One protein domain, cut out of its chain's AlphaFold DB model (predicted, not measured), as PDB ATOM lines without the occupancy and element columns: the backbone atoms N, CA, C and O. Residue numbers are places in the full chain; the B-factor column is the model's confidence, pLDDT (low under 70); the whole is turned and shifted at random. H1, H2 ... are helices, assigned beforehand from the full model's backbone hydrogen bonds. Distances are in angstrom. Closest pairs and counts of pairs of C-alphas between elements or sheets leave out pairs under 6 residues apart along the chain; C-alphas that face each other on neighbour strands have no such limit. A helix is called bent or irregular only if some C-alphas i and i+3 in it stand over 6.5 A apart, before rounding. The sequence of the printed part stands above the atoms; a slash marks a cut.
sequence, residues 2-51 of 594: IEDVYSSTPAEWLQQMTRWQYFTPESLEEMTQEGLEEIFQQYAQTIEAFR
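What this domain is: This is residues 2 to 51 of the 594 residues of an uncharacterized protein of Mucor circinelloides f. circinelloides (strain 1006PhL) (UniProt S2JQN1). The model is an open arch of helices: two short helices, H1 and H2, make one limb, the small helix H3 lies at the bend, and the long helix H4 makes the other limb, with the space between the limbs empty. No helix touches another, and residues 37 to 51, most of them in H4, stand free as a long arm. The printed part has 50 residues with four named helices, in the order H1, H2, H3, H4, and no named strand; the class is all helix. The whole is loose, with a radius of gyration of the C-alphas of 12.3 A, and the C-alphas span 27 by 26 by 20 A along their three main axes.

How they stand to each other: From the first printed residue, H1, residues 2 to 8, and H2, residues 11 to 17, are close but not clearly touching, with 1 pair of C-alphas within 8 A. Their closest C-alphas, those of Tyr 6 and Leu 14, are 7.7 A apart. Their lines stand at a steep tilt of 49 degrees, and they run opposite ways. H3, residues 25 to 30, is apart from both H1 and H2. H4, residues 33 to 50, is apart from H1, H2 and H3. In H1, H2, H3 and H4, every backbone O i to N i+4 pair is within hydrogen-bond range.

Where its parts are: H1 runs from Ile 2, whose C-alpha is at (258.950, 247.527, 266.297), to Ser 8, over 10.1 A from first to last C-alpha. H2 runs from Ala 11 to Met 17, over 9.5 A. H3 runs from Pro 25, with its C-alpha at (254.585, 255.881, 262.562), to Glu 30, over 9.1 A. H4, the longest helix with 18 residues, runs from Gln 33 to Phe 50, whose C-alpha is at (247.286, 251.823, 289.860), and measures 25.6 A from first to last C-alpha. No helix is bent or irregular.

The domain as a whole: The two C-alphas farthest apart, those of Glu 26 and Arg 51, are 32.5 A apart, and the first and last printed C-alphas, those of Ile 2 and Arg 51, are 27.1 A apart. The printed part has no cut. The links from H1 to H2 and from H3 to H4 are tight, with 2 residues each, the link from H2 to H3 is short, with 7 residues, and no link is long. Residues 18 to 27, of which 25 to 27 belong to H3, and residues 29 to 35, of which 33 to 35 belong to H4, also stand free. The mean pLDDT of the printed part is 78.9; it is under 70 at residue 2 and at residues 16 to 26, while H4 has a mean of 90.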
ATOM      1  N   ILE A   2     260.345 247.150 266.574       61.31
ATOM      2  CA  ILE A   2     258.950 247.527 266.297       61.31
ATOM      3  C   ILE A   2     258.140 246.303 265.834       61.31
ATOM      4  O   ILE A   2     257.032 246.086 266.313       61.31
ATOM      5  N   GLU A   3     258.708 245.442 264.987       74.62
ATOM      6  CA  GLU A   3     258.061 244.195 264.556       74.62
ATOM      7  C   GLU A   3     257.836 243.208 265.713       74.62
ATOM      8  O   GLU A   3     256.844 242.483 265.714       74.62
ATOM      9  N   ASP A   4     258.715 243.205 266.721       74.75
ATOM     10  CA  ASP A   4     258.577 242.375 267.923       74.75
ATOM     11  C   ASP A   4     257.432 242.892 268.804       74.75
ATOM     12  O   ASP A   4     256.594 242.109 269.241       74.75
ATOM     13  N   VAL A   5     257.312 244.213 268.990       73.88
ATOM     14  CA  VAL A   5     256.169 244.827 269.694       73.88
ATOM     15  C   VAL A   5     254.853 244.503 268.977       73.88
ATOM     16  O   VAL A   5     253.905 244.057 269.623       73.88
ATOM     17  N   TYR A   6     254.793 244.632 267.648       80.00
ATOM     18  CA  TYR A   6     253.588 244.317 266.865       80.00
ATOM     19  C   TYR A   6     253.252 242.817 266.760       80.00
ATOM     20  O   TYR A   6     252.123 242.492 266.396       80.00
ATOM     21  N   SER A   7     254.186 241.907 267.058       88.12
ATOM     22  CA  SER A   7     253.951 240.452 267.007       88.12
ATOM     23  C   SER A   7     253.786 239.793 268.381       88.12
ATOM     24  O   SER A   7     253.120 238.764 268.474       88.12
ATOM     25  N   SER A   8     254.330 240.392 269.444       88.00
ATOM     26  CA  SER A   8     254.145 239.951 270.836       88.00
ATOM     27  C   SER A   8     252.918 240.569 271.516       88.00
ATOM     28  O   SER A   8     252.313 239.929 272.377       88.00
ATOM     29  N   THR A   9     252.508 241.783 271.128       82.12
ATOM     30  CA  THR A   9     251.336 242.454 271.716       82.12
ATOM     31  C   THR A   9     250.033 241.856 271.163       82.12
ATOM     32  O   THR A   9     249.841 241.854 269.944       82.12
ATOM     33  N   PRO A  10     249.088 241.399 272.010       88.06
ATOM     34  CA  PRO A  10     247.797 240.891 271.550       88.06
ATOM     35  C   PRO A  10     247.024 241.910 270.701       88.06
ATOM     36  O   PRO A  10     246.980 243.098 271.017       88.06
ATOM     37  N   ALA A  11     246.339 241.443 269.653       77.88
ATOM     38  CA  ALA A  11     245.616 242.309 268.713       77.88
ATOM     39  C   ALA A  11     244.539 243.198 269.379       77.88
ATOM     40  O   ALA A  11     244.253 244.293 268.903       77.88
ATOM     41  N   GLU A  12     243.975 242.754 270.504       82.25
ATOM     42  CA  GLU A  12     243.027 243.519 271.325       82.25
ATOM     43  C   GLU A  12     243.697 244.720 272.013       82.25
ATOM     44  O   GLU A  12     243.115 245.800 272.099       82.25
ATOM     45  N   TRP A  13     244.950 244.562 272.449       77.88
ATOM     46  CA  TRP A  13     245.757 245.635 273.030       77.88
ATOM     47  C   TRP A  13     246.283 246.569 271.936       77.88
ATOM     48  O   TRP A  13     246.273 247.781 272.124       77.88
ATOM     49  N   LEU A  14     246.615 246.050 270.748       76.38
ATOM     50  CA  LEU A  14     246.886 246.880 269.566       76.38
ATOM     51  C   LEU A  14     245.649 247.695 269.126       76.38
ATOM     52  O   LEU A  14     245.794 248.834 268.683       76.38
ATOM     53  N   GLN A  15     244.424 247.182 269.301       73.19
ATOM     54  CA  GLN A  15     243.194 247.973 269.119       73.19
ATOM     55  C   GLN A  15     243.003 249.058 270.188       73.19
ATOM     56  O   GLN A  15     242.460 250.119 269.883       73.19
ATOM     57  N   GLN A  16     243.456 248.834 271.424       68.31
ATOM     58  CA  GLN A  16     243.495 249.902 272.425       68.31
ATOM     59  C   GLN A  16     244.571 250.939 272.076       68.31
ATOM     60  O   GLN A  16     244.248 252.119 272.022       68.31
ATOM     61  N   MET A  17     245.794 250.521 271.731       57.72
ATOM     62  CA  MET A  17     246.896 251.395 271.291       57.72
ATOM     63  C   MET A  17     246.504 252.262 270.088       57.72
ATOM     64  O   MET A  17     246.661 253.471 270.135       57.72
ATOM     65  N   THR A  18     245.898 251.694 269.042       58.66
ATOM     66  CA  THR A  18     245.422 252.467 267.872       58.66
ATOM     67  C   THR A  18     244.232 253.390 268.168       58.66
ATOM     68  O   THR A  18     243.936 254.280 267.370       58.66
ATOM     69  N   ARG A  19     243.568 253.242 269.325       52.88
ATOM     70  CA  ARG A  19     242.601 254.225 269.842       52.88
ATOM     71  C   ARG A  19     243.288 255.430 270.499       52.88
ATOM     72  O   ARG A  19     242.680 256.498 270.552       52.88
ATOM     73  N   TRP A  20     244.555 255.310 270.904       55.47
ATOM     74  CA  TRP A  20     245.459 256.454 271.051       55.47
ATOM     75  C   TRP A  20     245.899 256.866 269.642       55.47
ATOM     76  O   TRP A  20     246.972 256.510 269.163       55.47
ATOM     77  N   GLN A  21     245.030 257.619 268.962       54.22
ATOM     78  CA  GLN A  21     245.134 257.980 267.538       54.22
ATOM     79  C   GLN A  21     246.373 258.840 267.176       54.22
ATOM     80  O   GLN A  21     246.538 259.246 266.030       54.22
ATOM     81  N   TYR A  22     247.245 259.089 268.154       52.59
ATOM     82  CA  TYR A  22     248.532 259.769 268.051       52.59
ATOM     83  C   TYR A  22     249.686 258.829 267.672       52.59
ATOM     84  O   TYR A  22     250.658 259.288 267.092       52.59
ATOM     85  N   PHE A  23     249.587 257.512 267.908       58.88
ATOM     86  CA  PHE A  23     250.638 256.556 267.522       58.88
ATOM     87  C   PHE A  23     250.564 256.152 266.036       58.88
ATOM     88  O   PHE A  23     250.455 254.975 265.686       58.88
ATOM     89  N   THR A  24     250.643 257.139 265.138       66.38
ATOM     90  CA  THR A  24     251.052 256.899 263.747       66.38
ATOM     91  C   THR A  24     252.578 256.742 263.682       66.38
ATOM     92  O   THR A  24     253.287 257.332 264.499       66.38
ATOM     93  N   PRO A  25     253.131 255.977 262.721       67.69
ATOM     94  CA  PRO A  25     254.585 255.881 262.562       67.69
ATOM     95  C   PRO A  25     255.227 257.232 262.211       67.69
ATOM     96  O   PRO A  25     256.362 257.472 262.598       67.69
ATOM     97  N   GLU A  26     254.487 258.124 261.546       68.50
ATOM     98  CA  GLU A  26     254.914 259.496 261.231       68.50
ATOM     99  C   GLU A  26     255.036 260.348 262.509       68.50
ATOM    100  O   GLU A  26     256.057 260.997 262.719       68.50
ATOM    101  N   SER A  27     254.072 260.260 263.438       70.81
ATOM    102  CA  SER A  27     254.185 260.928 264.745       70.81
ATOM    103  C   SER A  27     255.308 260.352 265.615       70.81
ATOM    104  O   SER A  27     255.759 261.029 266.532       70.81
ATOM    105  N   LEU A  28     255.765 259.123 265.346       73.56
ATOM    106  CA  LEU A  28     256.922 258.526 266.018       73.56
ATOM    107  C   LEU A  28     258.264 259.018 265.440       73.56
ATOM    108  O   LEU A  28     259.284 258.898 266.111       73.56
ATOM    109  N   GLU A  29     258.272 259.555 264.214       78.88
ATOM    110  CA  GLU A  29     259.448 260.169 263.575       78.88
ATOM    111  C   GLU A  29     259.620 261.641 263.998       78.88
ATOM    112  O   GLU A  29     260.746 262.131 264.073       78.88
ATOM    113  N   GLU A  30     258.526 262.327 264.355       80.38
ATOM    114  CA  GLU A  30     258.554 263.684 264.932       80.38
ATOM    115  C   GLU A  30     258.796 263.709 266.459       80.38
ATOM    116  O   GLU A  30     259.147 264.757 267.006       80.38
ATOM    117  N   MET A  31     258.659 262.578 267.163       83.88
ATOM    118  CA  MET A  31     258.969 262.491 268.598       83.88
ATOM    119  C   MET A  31     260.479 262.526 268.869       83.88
ATOM    120  O   MET A  31     261.238 261.655 268.442       83.88
ATOM    121  N   THR A  32     260.914 263.496 269.673       91.94
ATOM    122  CA  THR A  32     262.261 263.506 270.259       91.94
ATOM    123  C   THR A  32     262.410 262.406 271.318       91.94
ATOM    124  O   THR A  32     261.431 261.923 271.887       91.94
ATOM    125  N   GLN A  33     263.659 262.037 271.633       91.25
ATOM    126  CA  GLN A  33     263.966 261.125 272.744       91.25
ATOM    127  C   GLN A  33     263.360 261.620 274.071       91.25
ATOM    128  O   GLN A  33     262.779 260.833 274.809       91.25
ATOM    129  N   GLU A  34     263.429 262.927 274.325       91.88
ATOM    130  CA  GLU A  34     262.847 263.596 275.496       91.88
ATOM    131  C   GLU A  34     261.326 263.373 275.599       91.88
ATOM    132  O   GLU A  34     260.832 262.995 276.657       91.88
ATOM    133  N   GLY A  35     260.588 263.482 274.485       89.62
ATOM    134  CA  GLY A  35     259.151 263.186 274.458       89.62
ATOM    135  C   GLY A  35     258.818 261.701 274.662       89.62
ATOM    136  O   GLY A  35     257.770 261.372 275.217       89.62
ATOM    137  N   LEU A  36     259.698 260.781 274.246       88.94
ATOM    138  CA  LEU A  36     259.547 259.355 274.570       88.94
ATOM    139  C   LEU A  36     259.775 259.111 276.067       88.94
ATOM    140  O   LEU A  36     258.999 258.388 276.690       88.94
ATOM    141  N   GLU A  37     260.799 259.732 276.652       93.75
ATOM    142  CA  GLU A  37     261.103 259.643 278.083       93.75
ATOM    143  C   GLU A  37     259.981 260.241 278.950       93.75
ATOM    144  O   GLU A  37     259.598 259.616 279.939       93.75
ATOM    145  N   GLU A  38     259.369 261.362 278.547       92.69
ATOM    146  CA  GLU A  38     258.189 261.939 279.211       92.69
ATOM    147  C   GLU A  38     256.990 260.972 279.201       92.69
ATOM    148  O   GLU A  38     256.396 260.705 280.251       92.69
ATOM    149  N   ILE A  39     256.665 260.370 278.047       89.06
ATOM    150  CA  ILE A  39     255.581 259.376 277.955       89.06
ATOM    151  C   ILE A  39     255.889 258.135 278.808       89.06
ATOM    152  O   ILE A  39     254.989 257.622 279.477       89.06
ATOM    153  N   PHE A  40     257.139 257.660 278.846       92.00
ATOM    154  CA  PHE A  40     257.514 256.533 279.705       92.00
ATOM    155  C   PHE A  40     257.442 256.875 281.200       92.00
ATOM    156  O   PHE A  40     256.969 256.038 281.972       92.00
ATOM    157  N   GLN A  41     257.824 258.087 281.618       93.06
ATOM    158  CA  GLN A  41     257.646 258.545 283.003       93.06
ATOM    159  C   GLN A  41     256.162 258.623 283.381       93.06
ATOM    160  O   GLN A  41     255.762 258.074 284.409       93.06
ATOM    161  N   GLN A  42     255.325 259.229 282.535       91.31
ATOM    162  CA  GLN A  42     253.883 259.333 282.778       91.31
ATOM    163  C   GLN A  42     253.208 257.948 282.817       91.31
ATOM    164  O   GLN A  42     252.339 257.703 283.657       91.31
ATOM    165  N   TYR A  43     253.633 257.012 281.963       89.81
ATOM    166  CA  TYR A  43     253.168 255.623 281.974       89.81
ATOM    167  C   TYR A  43     253.592 254.874 283.247       89.81
ATOM    168  O   TYR A  43     252.757 254.217 283.871       89.81
ATOM    169  N   ALA A  44     254.850 255.015 283.676       90.12
ATOM    170  CA  ALA A  44     255.355 254.413 284.909       90.12
ATOM    171  C   ALA A  44     254.617 254.951 286.147       90.12
ATOM    172  O   ALA A  44     254.109 254.161 286.941       90.12
ATOM    173  N   GLN A  45     254.462 256.275 286.257       91.06
ATOM    174  CA  GLN A  45     253.699 256.925 287.326       91.06
ATOM    175  C   GLN A  45     252.226 256.481 287.331       91.06
ATOM    176  O   GLN A  45     251.647 256.259 288.393       91.06
ATOM    177  N   THR A  46     251.621 256.297 286.153       87.56
ATOM    178  CA  THR A  46     250.249 255.779 286.027       87.56
ATOM    179  C   THR A  46     250.149 254.334 286.521       87.56
ATOM    180  O   THR A  46     249.234 254.008 287.274       87.56
ATOM    181  N   ILE A  47     251.095 253.464 286.150       86.69
ATOM    182  CA  ILE A  47     251.145 252.080 286.647       86.69
ATOM    183  C   ILE A  47     251.391 252.034 288.155       86.69
ATOM    184  O   ILE A  47     250.792 251.204 288.827       86.69
ATOM    185  N   GLU A  48     252.225 252.915 288.701       88.69
ATOM    186  CA  GLU A  48     252.477 252.981 290.141       88.69
ATOM    187  C   GLU A  48     251.251 253.481 290.918       88.69
ATOM    188  O   GLU A  48     250.882 252.874 291.919       88.69
ATOM    189  N   ALA A  49     250.536 254.490 290.412       88.94
ATOM    190  CA  ALA A  49     249.272 254.950 290.993       88.94
ATOM    191  C   ALA A  49     248.145 253.894 290.931       88.94
ATOM    192  O   ALA A  49     247.241 253.908 291.766       88.94
ATOM    193  N   PHE A  50     248.196 252.972 289.961       83.38
ATOM    194  CA  PHE A  50     247.286 251.823 289.860       83.38
ATOM    195  C   PHE A  50     247.851 250.513 290.428       83.38
ATOM    196  O   PHE A  50     247.130 249.511 290.443       83.38
ATOM    197  N   ARG A  51     249.095 250.489 290.930       85.94
ATOM    198  CA  ARG A  51     249.625 249.349 291.682       85.94
ATOM    199  C   ARG A  51     248.703 249.186 292.889       85.94
ATOM    200  O   ARG A  51     248.584 250.135 293.665       85.94
TER     201      ARG A  51